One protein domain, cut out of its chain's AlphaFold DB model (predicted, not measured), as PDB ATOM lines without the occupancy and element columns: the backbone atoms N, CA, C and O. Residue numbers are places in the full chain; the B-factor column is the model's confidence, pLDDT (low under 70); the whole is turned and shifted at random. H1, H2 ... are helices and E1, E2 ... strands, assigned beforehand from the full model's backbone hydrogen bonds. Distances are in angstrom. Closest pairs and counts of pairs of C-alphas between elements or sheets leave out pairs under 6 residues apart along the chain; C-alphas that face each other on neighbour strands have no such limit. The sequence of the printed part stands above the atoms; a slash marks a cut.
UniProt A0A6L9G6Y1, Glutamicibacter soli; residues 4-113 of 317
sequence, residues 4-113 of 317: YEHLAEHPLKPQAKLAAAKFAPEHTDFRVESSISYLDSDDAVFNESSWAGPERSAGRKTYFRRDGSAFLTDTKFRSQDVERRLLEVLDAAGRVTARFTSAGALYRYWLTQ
ATOM      1  N   TYR A   4     -86.557 125.410 443.937       92.81
ATOM      2  CA  TYR A   4     -85.442 126.080 444.604       92.81
ATOM      3  C   TYR A   4     -84.426 126.635 443.599       92.81
ATOM      4  O   TYR A   4     -83.935 127.742 443.788       92.81
ATOM      5  N   GLU A   5     -84.163 125.911 442.509       89.69
ATOM      6  CA  GLU A   5     -83.307 126.400 441.417       89.69
ATOM      7  C   GLU A   5     -83.948 127.597 440.716       89.69
ATOM      8  O   GLU A   5     -83.296 128.620 440.527       89.69
ATOM      9  N   HIS A   6     -85.255 127.527 440.430       92.88
ATOM     10  CA  HIS A   6     -85.976 128.666 439.867       92.88
ATOM     11  C   HIS A   6     -85.860 129.897 440.771       92.88
ATOM     12  O   HIS A   6     -85.605 130.987 440.273       92.88
ATOM     13  N   LEU A   7     -86.032 129.749 442.091       93.19
ATOM     14  CA  LEU A   7     -85.892 130.862 443.036       93.19
ATOM     15  C   LEU A   7     -84.479 131.446 443.115       93.19
ATOM     16  O   LEU A   7     -84.343 132.643 443.374       93.19
ATOM     17  N   ALA A   8     -83.446 130.625 442.920       93.06
ATOM     18  CA  ALA A   8     -82.067 131.098 442.913       93.06
ATOM     19  C   ALA A   8     -81.815 132.079 441.754       93.06
ATOM     20  O   ALA A   8     -81.101 133.065 441.927       93.06
ATOM     21  N   GLU A   9     -82.440 131.835 440.601       92.81
ATOM     22  CA  GLU A   9     -82.274 132.629 439.376       92.81
ATOM     23  C   GLU A   9     -83.325 133.740 439.221       92.81
ATOM     24  O   GLU A   9     -83.051 134.782 438.627       92.81
ATOM     25  N   HIS A  10     -84.522 133.544 439.778       93.50
ATOM     26  CA  HIS A  10     -85.678 134.422 439.595       93.50
ATOM     27  C   HIS A  10     -86.220 134.869 440.962       93.50
ATOM     28  O   HIS A  10     -87.083 134.199 441.546       93.50
ATOM     29  N   PRO A  11     -85.733 136.005 441.498       91.12
ATOM     30  CA  PRO A  11     -86.187 136.524 442.780       91.12
ATOM     31  C   PRO A  11     -87.698 136.770 442.798       91.12
ATOM     32  O   PRO A  11     -88.262 137.358 441.875       91.12
ATOM     33  N   LEU A  12     -88.357 136.370 443.888       93.69
ATOM     34  CA  LEU A  12     -89.767 136.696 444.091       93.69
ATOM     35  C   LEU A  12     -89.942 138.202 444.282       93.69
ATOM     36  O   LEU A  12     -89.175 138.845 445.004       93.69
ATOM     37  N   LYS A  13     -91.027 138.746 443.727       94.62
ATOM     38  CA  LYS A  13     -91.525 140.070 444.112       94.62
ATOM     39  C   LYS A  13     -91.755 140.084 445.632       94.62
ATOM     40  O   LYS A  13     -92.260 139.086 446.151       94.62
ATOM     41  N   PRO A  14     -91.410 141.175 446.342       95.06
ATOM     42  CA  PRO A  14     -91.640 141.283 447.779       95.06
ATOM     43  C   PRO A  14     -93.122 141.230 448.158       95.06
ATOM     44  O   PRO A  14     -93.999 141.661 447.402       95.06
ATOM     45  N   GLN A  15     -93.413 140.769 449.376       95.25
ATOM     46  CA  GLN A  15     -94.748 140.911 449.951       95.25
ATOM     47  C   GLN A  15     -95.065 142.399 450.137       95.25
ATOM     48  O   GLN A  15     -94.293 143.123 450.760       95.25
ATOM     49  N   ALA A  16     -96.236 142.841 449.664       90.50
ATOM     50  CA  ALA A  16     -96.672 144.238 449.786       90.50
ATOM     51  C   ALA A  16     -96.660 144.744 451.240       90.50
ATOM     52  O   ALA A  16     -96.396 145.914 451.501       90.50
ATOM     53  N   LYS A  17     -96.919 143.843 452.196       89.12
ATOM     54  CA  LYS A  17     -96.749 144.089 453.626       89.12
ATOM     55  C   LYS A  17     -95.948 142.952 454.244       89.12
ATOM     56  O   LYS A  17     -96.473 141.853 454.430       89.12
ATOM     57  N   LEU A  18     -94.698 143.230 454.600       89.50
ATOM     58  CA  LEU A  18     -93.867 142.289 455.336       89.50
ATOM     59  C   LEU A  18     -94.264 142.311 456.814       89.50
ATOM     60  O   LEU A  18     -93.910 143.225 457.558       89.50
ATOM     61  N   ALA A  19     -95.030 141.313 457.250       77.56
ATOM     62  CA  ALA A  19     -95.349 141.171 458.663       77.56
ATOM     63  C   ALA A  19     -94.075 140.890 459.482       77.56
ATOM     64  O   ALA A  19     -93.156 140.195 459.027       77.56
ATOM     65  N   ALA A  20     -94.039 141.399 460.716       82.50
ATOM     66  CA  ALA A  20     -93.051 140.963 461.694       82.50
ATOM     67  C   ALA A  20     -93.167 139.444 461.902       82.50
ATOM     68  O   ALA A  20     -94.264 138.874 461.824       82.50
ATOM     69  N   ALA A  21     -92.036 138.781 462.147       80.81
ATOM     70  CA  ALA A  21     -92.047 137.366 462.483       80.81
ATOM     71  C   ALA A  21     -92.848 137.180 463.781       80.81
ATOM     72  O   ALA A  21     -92.505 137.744 464.814       80.81
ATOM     73  N   LYS A  22     -93.942 136.410 463.718       79.69
ATOM     74  CA  LYS A  22     -94.793 136.151 464.895       79.69
ATOM     75  C   LYS A  22     -94.047 135.403 466.000       79.69
ATOM     76  O   LYS A  22     -94.403 135.521 467.162       79.69
ATOM     77  N   PHE A  23     -93.052 134.617 465.603       86.56
ATOM     78  CA  PHE A  23     -92.180 133.838 466.465       86.56
ATOM     79  C   PHE A  23     -90.779 133.875 465.859       86.56
ATOM     80  O   PHE A  23     -90.645 133.911 464.632       86.56
ATOM     81  N   ALA A  24     -89.761 133.826 466.705       88.12
ATOM     82  CA  ALA A  24     -88.360 133.742 466.316       88.12
ATOM     83  C   ALA A  24     -87.683 132.636 467.138       88.12
ATOM     84  O   ALA A  24     -88.145 132.356 468.249       88.12
ATOM     85  N   PRO A  25     -86.639 131.981 466.604       89.56
ATOM     86  CA  PRO A  25     -85.858 131.039 467.392       89.56
ATOM     87  C   PRO A  25     -85.181 131.776 468.551       89.56
ATOM     88  O   PRO A  25     -84.664 132.877 468.371       89.56
ATOM     89  N   GLU A  26     -85.178 131.158 469.730       88.81
ATOM     90  CA  GLU A  26     -84.490 131.684 470.916       88.81
ATOM     91  C   GLU A  26     -82.969 131.735 470.705       88.81
ATOM     92  O   GLU A  26     -82.308 132.700 471.081       88.81
ATOM     93  N   HIS A  27     -82.431 130.726 470.017       88.44
ATOM     94  CA  HIS A  27     -81.019 130.620 469.669       88.44
ATOM     95  C   HIS A  27     -80.793 130.975 468.198       88.44
ATOM     96  O   HIS A  27     -81.465 130.455 467.304       88.44
ATOM     97  N   THR A  28     -79.841 131.872 467.943       89.88
ATOM     98  CA  THR A  28     -79.514 132.372 466.594       89.88
ATOM     99  C   THR A  28     -78.052 132.158 466.200       89.88
ATOM    100  O   THR A  28     -77.655 132.502 465.089       89.88
ATOM    101  N   ASP A  29     -77.270 131.523 467.070       91.62
ATOM    102  CA  ASP A  29     -75.871 131.139 466.900       91.62
ATOM    103  C   ASP A  29     -75.726 129.851 466.064       91.62
ATOM    104  O   ASP A  29     -75.163 128.849 466.501       91.62
ATOM    105  N   PHE A  30     -76.269 129.870 464.843       94.94
ATOM    106  CA  PHE A  30     -76.275 128.709 463.953       94.94
ATOM    107  C   PHE A  30     -74.864 128.292 463.526       94.94
ATOM    108  O   PHE A  30     -74.095 129.095 462.998       94.94
ATOM    109  N   ARG A  31     -74.556 127.003 463.696       95.62
ATOM    110  CA  ARG A  31     -73.318 126.361 463.239       95.62
ATOM    111  C   ARG A  31     -73.624 125.448 462.063       95.62
ATOM    112  O   ARG A  31     -74.535 124.622 462.149       95.62
ATOM    113  N   VAL A  32     -72.879 125.608 460.973       96.56
ATOM    114  CA  VAL A  32     -73.016 124.770 459.775       96.56
ATOM    115  C   VAL A  32     -72.604 123.338 460.109       96.56
ATOM    116  O   VAL A  32     -71.588 123.103 460.756       96.56
ATOM    117  N   GLU A  33     -73.427 122.385 459.688       96.44
ATOM    118  CA  GLU A  33     -73.182 120.951 459.830       96.44
ATOM    119  C   GLU A  33     -72.819 120.312 458.491       96.44
ATOM    120  O   GLU A  33     -71.944 119.454 458.431       96.44
ATOM    121  N   SER A  34     -73.510 120.700 457.422       96.81
ATOM    122  CA  SER A  34     -73.279 120.154 456.087       96.81
ATOM    123  C   SER A  34     -73.659 121.156 455.009       96.81
ATOM    124  O   SER A  34     -74.540 121.996 455.208       96.81
ATOM    125  N   SER A  35     -73.013 121.024 453.857       96.62
ATOM    126  CA  SER A  35     -73.276 121.788 452.644       96.62
ATOM    127  C   SER A  35     -73.552 120.839 451.480       96.62
ATOM    128  O   SER A  35     -73.037 119.722 451.423       96.62
ATOM    129  N   ILE A  36     -74.392 121.284 450.554       96.00
ATOM    130  CA  ILE A  36     -74.672 120.613 449.286       96.00
ATOM    131  C   ILE A  36     -74.406 121.633 448.188       96.00
ATOM    132  O   ILE A  36     -74.988 122.722 448.223       96.00
ATOM    133  N   SER A  37     -73.550 121.284 447.232       95.69
ATOM    134  CA  SER A  37     -73.243 122.115 446.067       95.69
ATOM    135  C   SER A  37     -74.287 121.956 444.956       95.69
ATOM    136  O   SER A  37     -75.146 121.069 445.005       95.69
ATOM    137  N   TYR A  38     -74.261 122.851 443.971       93.19
ATOM    138  CA  TYR A  38     -75.079 122.710 442.769       93.19
ATOM    139  C   TYR A  38     -74.710 121.426 442.007       93.19
ATOM    140  O   TYR A  38     -73.556 121.015 441.986       93.19
ATOM    141  N   LEU A  39     -75.687 120.797 441.343       88.75
ATOM    142  CA  LEU A  39     -75.465 119.526 440.636       88.75
ATOM    143  C   LEU A  39     -74.420 119.639 439.509       88.75
ATOM    144  O   LEU A  39     -73.796 118.650 439.143       88.75
ATOM    145  N   ASP A  40     -74.259 120.837 438.948       90.25
ATOM    146  CA  ASP A  40     -73.352 121.144 437.844       90.25
ATOM    147  C   ASP A  40     -72.063 121.859 438.282       90.25
ATOM    148  O   ASP A  40     -71.273 122.265 437.429       90.25
ATOM    149  N   SER A  41     -71.847 122.058 439.587       88.12
ATOM    150  CA  SER A  41     -70.693 122.791 440.109       88.12
ATOM    151  C   SER A  41     -70.433 122.450 441.575       88.12
ATOM    152  O   SER A  41     -71.234 122.802 442.440       88.12
ATOM    153  N   ASP A  42     -69.276 121.849 441.863       86.06
ATOM    154  CA  ASP A  42     -68.859 121.528 443.236       86.06
ATOM    155  C   ASP A  42     -68.432 122.771 444.037       86.06
ATOM    156  O   ASP A  42     -68.568 122.795 445.262       86.06
ATOM    157  N   ASP A  43     -67.983 123.824 443.346       88.94
ATOM    158  CA  ASP A  43     -67.469 125.062 443.948       88.94
ATOM    159  C   ASP A  43     -68.578 126.019 444.417       88.94
ATOM    160  O   ASP A  43     -68.343 126.895 445.251       88.94
ATOM    161  N   ALA A  44     -69.797 125.870 443.890       93.12
ATOM    162  CA  ALA A  44     -70.936 126.703 444.254       93.12
ATOM    163  C   ALA A  44     -71.834 125.972 445.260       93.12
ATOM    164  O   ALA A  44     -72.506 124.997 444.921       93.12
ATOM    165  N   VAL A  45     -71.905 126.476 446.492       96.06
ATOM    166  CA  VAL A  45     -72.811 125.938 447.517       96.06
ATOM    167  C   VAL A  45     -74.259 126.270 447.147       96.06
ATOM    168  O   VAL A  45     -74.600 127.430 446.936       96.06
ATOM    169  N   PHE A  46     -75.128 125.261 447.092       96.44
ATOM    170  CA  PHE A  46     -76.560 125.427 446.833       96.44
ATOM    171  C   PHE A  46     -77.369 125.558 448.125       96.44
ATOM    172  O   PHE A  46     -78.270 126.394 448.223       96.44
ATOM    173  N   ASN A  47     -77.068 124.738 449.135       97.25
ATOM    174  CA  ASN A  47     -77.637 124.912 450.468       97.25
ATOM    175  C   ASN A  47     -76.718 124.424 451.585       97.25
ATOM    176  O   ASN A  47     -75.913 123.519 451.395       97.25
ATOM    177  N   GLU A  48     -76.918 124.989 452.771       98.06
ATOM    178  CA  GLU A  48     -76.291 124.561 454.017       98.06
ATOM    179  C   GLU A  48     -77.351 124.176 455.040       98.06
ATOM    180  O   GLU A  48     -78.367 124.861 455.197       98.06
ATOM    181  N   SER A  49     -77.093 123.097 455.773       98.06
ATOM    182  CA  SER A  49     -77.841 122.723 456.968       98.06
ATOM    183  C   SER A  49     -77.042 123.122 458.204       98.06
ATOM    184  O   SER A  49     -75.853 122.828 458.312       98.06
ATOM    185  N   SER A  50     -77.700 123.796 459.140       97.81
ATOM    186  CA  SER A  50     -77.102 124.339 460.359       97.81
ATOM    187  C   SER A  50     -78.019 124.139 461.566       97.81
ATOM    188  O   SER A  50     -79.231 123.955 461.412       97.81
ATOM    189  N   TRP A  51     -77.456 124.185 462.771       96.56
ATOM    190  CA  TRP A  51     -78.197 124.051 464.028       96.56
ATOM    191  C   TRP A  51     -77.742 125.076 465.070       96.56
ATOM    192  O   TRP A  51     -76.610 125.551 465.018       96.56
ATOM    193  N   ALA A  52     -78.624 125.413 466.007       95.50
ATOM    194  CA  ALA A  52     -78.359 126.305 467.135       95.50
ATOM    195  C   ALA A  52     -79.019 125.772 468.419       95.50
ATOM    196  O   ALA A  52     -79.947 124.957 468.358       95.50
ATOM    197  N   GLY A  53     -78.556 126.271 469.568       90.75
ATOM    198  CA  GLY A  53     -79.128 125.968 470.881       90.75
ATOM    199  C   GLY A  53     -78.764 124.593 471.469       90.75
ATOM    200  O   GLY A  53     -78.126 123.765 470.808       90.75
ATOM    201  N   PRO A  54     -79.153 124.341 472.734       87.06
ATOM    202  CA  PRO A  54     -78.927 123.065 473.405       87.06
ATOM    203  C   PRO A  54     -79.676 121.947 472.677       87.06
ATOM    204  O   PRO A  54     -80.784 122.153 472.186       87.06
ATOM    205  N   GLU A  55     -79.040 120.777 472.572       86.38
ATOM    206  CA  GLU A  55     -79.598 119.589 471.903       86.38
ATOM    207  C   GLU A  55     -80.135 119.856 470.481       86.38
ATOM    208  O   GLU A  55     -81.009 119.140 469.996       86.38
ATOM    209  N   ARG A  56     -79.600 120.873 469.783       89.88
ATOM    210  CA  ARG A  56     -80.040 121.282 468.436       89.88
ATOM    211  C   ARG A  56     -81.511 121.719 468.392       89.88
ATOM    212  O   ARG A  56     -82.232 121.418 467.440       89.88
ATOM    213  N   SER A  57     -81.954 122.459 469.410       89.94
ATOM    214  CA  SER A  57     -83.331 122.955 469.553       89.94
ATOM    215  C   SER A  57     -83.832 123.837 468.395       89.94
ATOM    216  O   SER A  57     -85.048 124.000 468.228       89.94
ATOM    217  N   ALA A  58     -82.931 124.369 467.562       95.19
ATOM    218  CA  ALA A  58     -83.259 125.018 466.298       95.19
ATOM    219  C   ALA A  58     -82.402 124.479 465.141       95.19
ATOM    220  O   ALA A  58     -81.180 124.397 465.239       95.19
ATOM    221  N   GLY A  59     -83.041 124.176 464.011       97.06
ATOM    222  CA  GLY A  59     -82.388 123.787 462.760       97.06
ATOM    223  C   GLY A  59     -82.726 124.760 461.638       97.06
ATOM    224  O   GLY A  59     -83.870 125.199 461.511       97.06
ATOM    225  N   ARG A  60     -81.751 125.093 460.795       97.81
ATOM    226  CA  ARG A  60     -81.923 126.001 459.658       97.81
ATOM    227  C   ARG A  60     -81.299 125.417 458.404       97.81
ATOM    228  O   ARG A  60     -80.143 125.005 458.420       97.81
ATOM    229  N   LYS A  61     -82.053 125.460 457.308       98.00
ATOM    230  CA  LYS A  61     -81.503 125.339 455.958       98.00
ATOM    231  C   LYS A  61     -81.404 126.713 455.314       98.00
ATOM    232  O   LYS A  61     -82.410 127.419 455.262       98.00
ATOM    233  N   THR A  62     -80.229 127.074 454.822       98.25
ATOM    234  CA  THR A  62     -80.011 128.296 454.038       98.25
ATOM    235  C   THR A  62     -79.730 127.892 452.603       98.25
ATOM    236  O   THR A  62     -78.896 127.024 452.378       98.25
ATOM    237  N   TYR A  63     -80.438 128.486 451.649       97.75
ATOM    238  CA  TYR A  63     -80.241 128.256 450.222       97.75
ATOM    239  C   TYR A  63     -79.592 129.482 449.590       97.75
ATOM    240  O   TYR A  63     -79.986 130.620 449.880       97.75
ATOM    241  N   PHE A  64     -78.623 129.237 448.717       97.38
ATOM    242  CA  PHE A  64     -77.747 130.250 448.144       97.38
ATOM    243  C   PHE A  64     -77.875 130.294 446.630       97.38
ATOM    244  O   PHE A  64     -78.149 129.285 445.986       97.38
ATOM    245  N   ARG A  65     -77.706 131.491 446.076       95.75
ATOM    246  CA  ARG A  65     -77.511 131.710 444.646       95.75
ATOM    247  C   ARG A  65     -76.070 131.360 444.285       95.75
ATOM    248  O   ARG A  65     -75.204 131.263 445.151       95.75
ATOM    249  N   ARG A  66     -75.786 131.270 442.985       93.94
ATOM    250  CA  ARG A  66     -74.429 131.001 442.481       93.94
ATOM    251  C   ARG A  66     -73.403 132.081 442.835       93.94
ATOM    252  O   ARG A  66     -72.220 131.781 442.891       93.94
ATOM    253  N   ASP A  67     -73.843 133.312 443.090       93.69
ATOM    254  CA  ASP A  67     -72.977 134.401 443.563       93.69
ATOM    255  C   ASP A  67     -72.682 134.339 445.078       93.69
ATOM    256  O   ASP A  67     -72.017 135.221 445.615       93.69
ATOM    257  N   GLY A  68     -73.188 133.314 445.775       94.69
ATOM    258  CA  GLY A  68     -73.039 133.124 447.216       94.69
ATOM    259  C   GLY A  68     -74.053 133.894 448.068       94.69
ATOM    260  O   GLY A  68     -74.087 133.712 449.285       94.69
ATOM    261  N   SER A  69     -74.918 134.728 447.482       96.38
ATOM    262  CA  SER A  69     -75.964 135.422 448.240       96.38
ATOM    263  C   SER A  69     -77.089 134.462 448.646       96.38
ATOM    264  O   SER A  69     -77.583 133.668 447.844       96.38
ATOM    265  N   ALA A  70     -77.549 134.536 449.897       97.50
ATOM    266  CA  ALA A  70     -78.689 133.740 450.348       97.50
ATOM    267  C   ALA A  70     -79.993 134.230 449.694       97.50
ATOM    268  O   ALA A  70     -80.237 135.436 449.599       97.50
ATOM    269  N   PHE A  71     -80.863 133.307 449.275       97.44
ATOM    270  CA  PHE A  71     -82.189 133.640 448.734       97.44
ATOM    271  C   PHE A  71     -83.349 133.098 449.572       97.44
ATOM    272  O   PHE A  71     -84.466 133.608 449.469       97.44
ATOM    273  N   LEU A  72     -83.110 132.083 450.405       98.12
ATOM    274  CA  LEU A  72     -84.124 131.495 451.275       98.12
ATOM    275  C   LEU A  72     -83.484 130.944 452.548       98.12
ATOM    276  O   LEU A  72     -82.526 130.180 452.481       98.12
ATOM    277  N   THR A  73     -84.071 131.247 453.700       97.69
ATOM    278  CA  THR A  73     -83.837 130.503 454.941       97.69
ATOM    279  C   THR A  73     -85.096 129.733 455.319       97.69
ATOM    280  O   THR A  73     -86.212 130.230 455.189       97.69
ATOM    281  N   ASP A  74     -84.933 128.499 455.784       97.56
ATOM    282  CA  ASP A  74     -85.992 127.631 456.297       97.56
ATOM    283  C   ASP A  74     -85.589 127.160 457.693       97.56
ATOM    284  O   ASP A  74     -84.799 126.228 457.852       97.56
ATOM    285  N   THR A  75     -86.091 127.863 458.706       97.25
ATOM    286  CA  THR A  75     -85.751 127.629 460.111       97.25
ATOM    287  C   THR A  75     -86.894 126.902 460.809       97.25
ATOM    288  O   THR A  75     -88.031 127.375 460.806       97.25
ATOM    289  N   LYS A  76     -86.597 125.771 461.446       96.31
ATOM    290  CA  LYS A  76     -87.491 125.031 462.343       96.31
ATOM    291  C   LYS A  76     -86.964 125.138 463.768       96.31
ATOM    292  O   LYS A  76     -85.773 124.957 463.992       96.31
ATOM    293  N   PHE A  77     -87.833 125.445 464.720       95.12
ATOM    294  CA  PHE A  77     -87.450 125.666 466.116       95.12
ATOM    295  C   PHE A  77     -88.636 125.419 467.045       95.12
ATOM    296  O   PHE A  77     -89.787 125.439 466.605       95.12
ATOM    297  N   ARG A  78     -88.377 125.215 468.338       90.25
ATOM    298  CA  ARG A  78     -89.428 125.187 469.364       90.25
ATOM    299  C   ARG A  78     -89.619 126.581 469.963       90.25
ATOM    300  O   ARG A  78     -88.658 127.296 470.206       90.25
ATOM    301  N   SER A  79     -90.872 126.967 470.186       86.19
ATOM    302  CA  SER A  79     -91.248 128.197 470.891       86.19
ATOM    303  C   SER A  79     -92.473 127.902 471.743       86.19
ATOM    304  O   SER A  79     -93.512 127.539 471.187       86.19
ATOM    305  N   GLN A  80     -92.370 128.093 473.063       84.69
ATOM    306  CA  GLN A  80     -93.440 127.770 474.025       84.69
ATOM    307  C   GLN A  80     -93.948 126.323 473.854       84.69
ATOM    308  O   GLN A  80     -95.142 126.096 473.696       84.69
ATOM    309  N   ASP A  81     -93.024 125.361 473.758       84.50
ATOM    310  CA  ASP A  81     -93.296 123.929 473.532       84.50
ATOM    311  C   ASP A  81     -94.030 123.543 472.243       84.50
ATOM    312  O   ASP A  81     -94.369 122.376 472.031       84.50
ATOM    313  N   VAL A  82     -94.197 124.491 471.322       90.06
ATOM    314  CA  VAL A  82     -94.780 124.235 470.008       90.06
ATOM    315  C   VAL A  82     -93.699 124.309 468.940       90.06
ATOM    316  O   VAL A  82     -92.916 125.261 468.893       90.06
ATOM    317  N   GLU A  83     -93.677 123.323 468.044       92.62
ATOM    318  CA  GLU A  83     -92.843 123.384 466.848       92.62
ATOM    319  C   GLU A  83     -93.308 124.519 465.934       92.62
ATOM    320  O   GLU A  83     -94.479 124.635 465.555       92.62
ATOM    321  N   ARG A  84     -92.365 125.378 465.570       94.94
ATOM    322  CA  ARG A  84     -92.555 126.500 464.665       94.94
ATOM    323  C   ARG A  84     -91.635 126.348 463.469       94.94
ATOM    324  O   ARG A  84     -90.577 125.724 463.521       94.94
ATOM    325  N   ARG A  85     -92.064 126.958 462.371       95.50
ATOM    326  CA  ARG A  85     -91.287 127.075 461.146       95.50
ATOM    327  C   ARG A  85     -91.365 128.510 460.659       95.50
ATOM    328  O   ARG A  85     -92.448 129.095 460.651       95.50
ATOM    329  N   LEU A  86     -90.229 129.051 460.256       96.12
ATOM    330  CA  LEU A  86     -90.089 130.374 459.674       96.12
ATOM    331  C   LEU A  86     -89.291 130.233 458.384       96.12
ATOM    332  O   LEU A  86     -88.129 129.832 458.414       96.12
ATOM    333  N   LEU A  87     -89.938 130.542 457.264       96.88
ATOM    334  CA  LEU A  87     -89.289 130.662 455.971       96.88
ATOM    335  C   LEU A  87     -89.164 132.140 455.622       96.88
ATOM    336  O   LEU A  87     -90.175 132.848 455.641       96.88
ATOM    337  N   GLU A  88     -87.961 132.590 455.284       97.25
ATOM    338  CA  GLU A  88     -87.693 133.973 454.889       97.25
ATOM    339  C   GLU A  88     -87.036 133.992 453.514       97.25
ATOM    340  O   GLU A  88     -86.015 133.346 453.300       97.25
ATOM    341  N   VAL A  89     -87.635 134.718 452.574       97.50
ATOM    342  CA  VAL A  89     -87.070 134.941 451.237       97.50
ATOM    343  C   VAL A  89     -86.231 136.208 451.289       97.50
ATOM    344  O   VAL A  89     -86.687 137.208 451.848       97.50
ATOM    345  N   LEU A  90     -85.029 136.168 450.721       97.44
ATOM    346  CA  LEU A  90     -84.063 137.262 450.761       97.44
ATOM    347  C   LEU A  90     -83.749 137.764 449.351       97.44
ATOM    348  O   LEU A  90     -83.686 136.977 448.405       97.44
ATOM    349  N   ASP A  91     -83.537 139.069 449.200       95.00
ATOM    350  CA  ASP A  91     -82.959 139.637 447.980       95.00
ATOM    351  C   ASP A  91     -81.426 139.458 447.930       95.00
ATOM    352  O   ASP A  91     -80.820 138.918 448.853       95.00
ATOM    353  N   ALA A  92     -80.788 139.895 446.839       93.00
ATOM    354  CA  ALA A  92     -79.332 139.795 446.672       93.00
ATOM    355  C   ALA A  92     -78.537 140.628 447.699       93.00
ATOM    356  O   ALA A  92     -77.369 140.350 447.943       93.00
ATOM    357  N   ALA A  93     -79.171 141.619 448.337       94.19
ATOM    358  CA  ALA A  93     -78.575 142.408 449.414       94.19
ATOM    359  C   ALA A  93     -78.780 141.766 450.802       94.19
ATOM    360  O   ALA A  93     -78.431 142.372 451.815       94.19
ATOM    361  N   GLY A  94     -79.375 140.569 450.875       94.69
ATOM    362  CA  GLY A  94     -79.652 139.865 452.128       94.69
ATOM    363  C   GLY A  94     -80.837 140.428 452.917       94.69
ATOM    364  O   GLY A  94     -81.003 140.110 454.093       94.69
ATOM    365  N   ARG A  95     -81.685 141.267 452.308       95.25
ATOM    366  CA  ARG A  95     -82.875 141.818 452.970       95.25
ATOM    367  C   ARG A  95     -84.047 140.862 452.812       95.25
ATOM    368  O   ARG A  95     -84.316 140.380 451.715       95.25
ATOM    369  N   VAL A  96     -84.794 140.638 453.892       96.75
ATOM    370  CA  VAL A  96     -85.999 139.799 453.856       96.75
ATOM    371  C   VAL A  96     -87.107 140.500 453.069       96.75
ATOM    372  O   VAL A  96     -87.542 141.590 453.437       96.75
ATOM    373  N   THR A  97     -87.595 139.857 452.010       96.44
ATOM    374  CA  THR A  97     -88.655 140.365 451.124       96.44
ATOM    375  C   THR A  97     -89.995 139.655 451.314       96.44
ATOM    376  O   THR A  97     -91.040 140.213 450.973       96.44
ATOM    377  N   ALA A  98     -90.001 138.445 451.880       96.62
ATOM    378  CA  ALA A  98     -91.221 137.708 452.201       96.62
ATOM    379  C   ALA A  98     -91.018 136.741 453.375       96.62
ATOM    380  O   ALA A  98     -89.928 136.200 453.559       96.62
ATOM    381  N   ARG A  99     -92.088 136.485 454.143       96.69
ATOM    382  CA  ARG A  99     -92.099 135.509 455.246       96.69
ATOM    383  C   ARG A  99     -93.261 134.534 455.158       96.69
ATOM    384  O   ARG A  99     -94.382 134.916 454.811       96.69
ATOM    385  N   PHE A 100     -93.010 133.289 455.559       95.44
ATOM    386  CA  PHE A 100     -94.010 132.226 455.608       95.44
ATOM    387  C   PHE A 100     -93.817 131.326 456.828       95.44
ATOM    388  O   PHE A 100     -92.704 131.108 457.291       95.44
ATOM    389  N   THR A 101     -94.909 130.744 457.320       94.38
ATOM    390  CA  THR A 101     -94.885 129.746 458.406       94.38
ATOM    391  C   THR A 101     -95.011 128.308 457.898       94.38
ATOM    392  O   THR A 101     -95.049 127.359 458.676       94.38
ATOM    393  N   SER A 102     -95.112 128.119 456.579       94.06
ATOM    394  CA  SER A 102     -95.184 126.804 455.944       94.06
ATOM    395  C   SER A 102     -94.668 126.858 454.507       94.06
ATOM    396  O   SER A 102     -94.866 127.855 453.811       94.06
ATOM    397  N   ALA A 103     -94.075 125.756 454.039       94.19
ATOM    398  CA  ALA A 103     -93.645 125.619 452.645       94.19
ATOM    399  C   ALA A 103     -94.821 125.757 451.664       94.19
ATOM    400  O   ALA A 103     -94.695 126.418 450.642       94.19
ATOM    401  N   GLY A 104     -96.002 125.225 452.006       95.31
ATOM    402  CA  GLY A 104     -97.193 125.366 451.166       95.31
ATOM    403  C   GLY A 104     -97.605 126.826 450.940       95.31
ATOM    404  O   GLY A 104     -98.045 127.167 449.849       95.31
ATOM    405  N   ALA A 105     -97.437 127.709 451.932       95.38
ATOM    406  CA  ALA A 105     -97.707 129.137 451.749       95.38
ATOM    407  C   ALA A 105     -96.692 129.811 450.816       95.38
ATOM    408  O   ALA A 105     -97.097 130.600 449.964       95.38
ATOM    409  N   LEU A 106     -95.411 129.451 450.937       96.25
ATOM    410  CA  LEU A 106     -94.359 129.906 450.030       96.25
ATOM    411  C   LEU A 106     -94.623 129.436 448.588       96.25
ATOM    412  O   LEU A 106     -94.583 130.249 447.671       96.25
ATOM    413  N   TYR A 107     -94.975 128.162 448.385       95.81
ATOM    414  CA  TYR A 107     -95.275 127.620 447.055       95.81
ATOM    415  C   TYR A 107     -96.456 128.313 446.387       95.81
ATOM    416  O   TYR A 107     -96.369 128.661 445.217       95.81
ATOM    417  N   ARG A 108     -97.543 128.570 447.124       96.12
ATOM    418  CA  ARG A 108     -98.685 129.326 446.587       96.12
ATOM    419  C   ARG A 108     -98.292 130.739 446.171       96.12
ATOM    420  O   ARG A 108     -98.726 131.205 445.127       96.12
ATOM    421  N   TYR A 109     -97.467 131.407 446.975       96.00
ATOM    422  CA  TYR A 109     -97.001 132.755 446.665       96.00
ATOM    423  C   TYR A 109     -96.110 132.785 445.420       96.00
ATOM    424  O   TYR A 109     -96.283 133.649 444.568       96.00
ATOM    425  N   TRP A 110     -95.202 131.818 445.290       95.69
ATOM    426  CA  TRP A 110     -94.387 131.644 444.091       95.69
ATOM    427  C   TRP A 110     -95.237 131.340 442.854       95.69
ATOM    428  O   TRP A 110     -95.116 132.045 441.857       95.69
ATOM    429  N   LEU A 111     -96.151 130.366 442.929       95.62
ATOM    430  CA  LEU A 111     -97.029 130.016 441.809       95.62
ATOM    431  C   LEU A 111     -97.889 131.202 441.362       95.62
ATOM    432  O   LEU A 111     -98.015 131.430 440.165       95.62
ATOM    433  N   THR A 112     -98.407 132.018 442.288       96.06
ATOM    434  CA  THR A 112     -99.123 133.254 441.924       96.06
ATOM    435  C   THR A 112     -98.274 134.183 441.050       96.06
ATOM    436  O   THR A 112     -98.807 134.851 440.176       96.06
ATOM    437  N   GLN A 113     -96.958 134.238 441.243       94.88
ATOM    438  CA  GLN A 113     -96.104 135.119 440.442       94.88
ATOM    439  C   GLN A 113     -95.693 134.523 439.097       94.88
ATOM    440  O   GLN A 113     -95.452 135.280 438.161       94.88
TER     441      GLN A 113
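What this domain is: This is residues 4 to 113 of the 317 residues of a protein of Glutamicibacter soli (UniProt A0A6L9G6Y1). One twisted sheet of six strands makes a wall, with two helices over one of its faces: short H1 by E3 and E4, and longer H2 by the E5 and E6 side. The long stretch of residues 10 to 30 runs from H1 round the E6 edge and across the other face of the sheet to E1. The printed part has 110 residues, with two named helices and six named strands in the order H1 E1 E2 E3 E4 E5 E6 H2; the sheet's order is E1 E2 E3 E4 E5 E6, antiparallel throughout, and the class is mixed. The whole is compact, with a radius of gyration of the C-alphas of 14.1 A and spans of 39 by 34 by 23 A.

How they stand to each other: The strands E1, residues 31 to 38, E2, 41 to 52, E3, 58 to 64, E4, 70 to 79, E5, 82 to 90, and E6, 96 to 100, form a meander, each strand the antiparallel neighbour of the one before, and each successive pair is a hairpin. From edge to edge the strands' lines turn by 80 degrees. Across E1 and E2, N 33 and O 49 are 2.8 A apart, within hydrogen-bond range, as are N 50 and O 60 of E2 and E3 at 2.8 A. N 61 and O 74 of E3 and E4 are within range at 2.9 A, N 86 and O 75 of E4 and E5 at 2.8 A, and N 89 and O 98 of E5 and E6 at 2.9 A. E1 bends by 55 degrees at residue 34 and E2 by 59 degrees at residue 44. H1, residues 4 to 9, is on the sheet at a height of 8.1 A, only just over E3, where 3 of its C-alphas fall. Its closest C-alphas to E4 are those of Ala 8 and Phe 71, 6.4 A apart. H2, residues 103 to 113, is on the same face, over E6, at a height of 10.3 A. The closest C-alphas of H2 and E6 are those of Phe 100 and Leu 106, 6.1 A apart. H1 and H2 are apart. In both helices every O i to N i+4 pair is within hydrogen-bond range.

Where its parts are: H1 begins at C-alpha 4, (-85.442, 126.080, 444.604). E2 measures 28.3 A from first to last C-alpha, E5 25.6 A, E4 24.7 A, E1 20.9 A and E3 19.7 A, while E6 measures 11.2 A. E1 begins at C-alpha 31, (-73.318, 126.361, 463.239). H2 is 15.7 A long and ends at C-alpha 113, (-96.104, 135.119, 440.442); H1 is 9.0 A long.

The domain as a whole: The two C-alphas farthest apart, those of Asp 40 and Gln 80, are 41.9 A apart. The printed part has no cut. The link from H1 to E1 is long, with 21 residues, and the other links are tight. The mean pLDDT of the printed part is 93.4, and no printed residue is under 70.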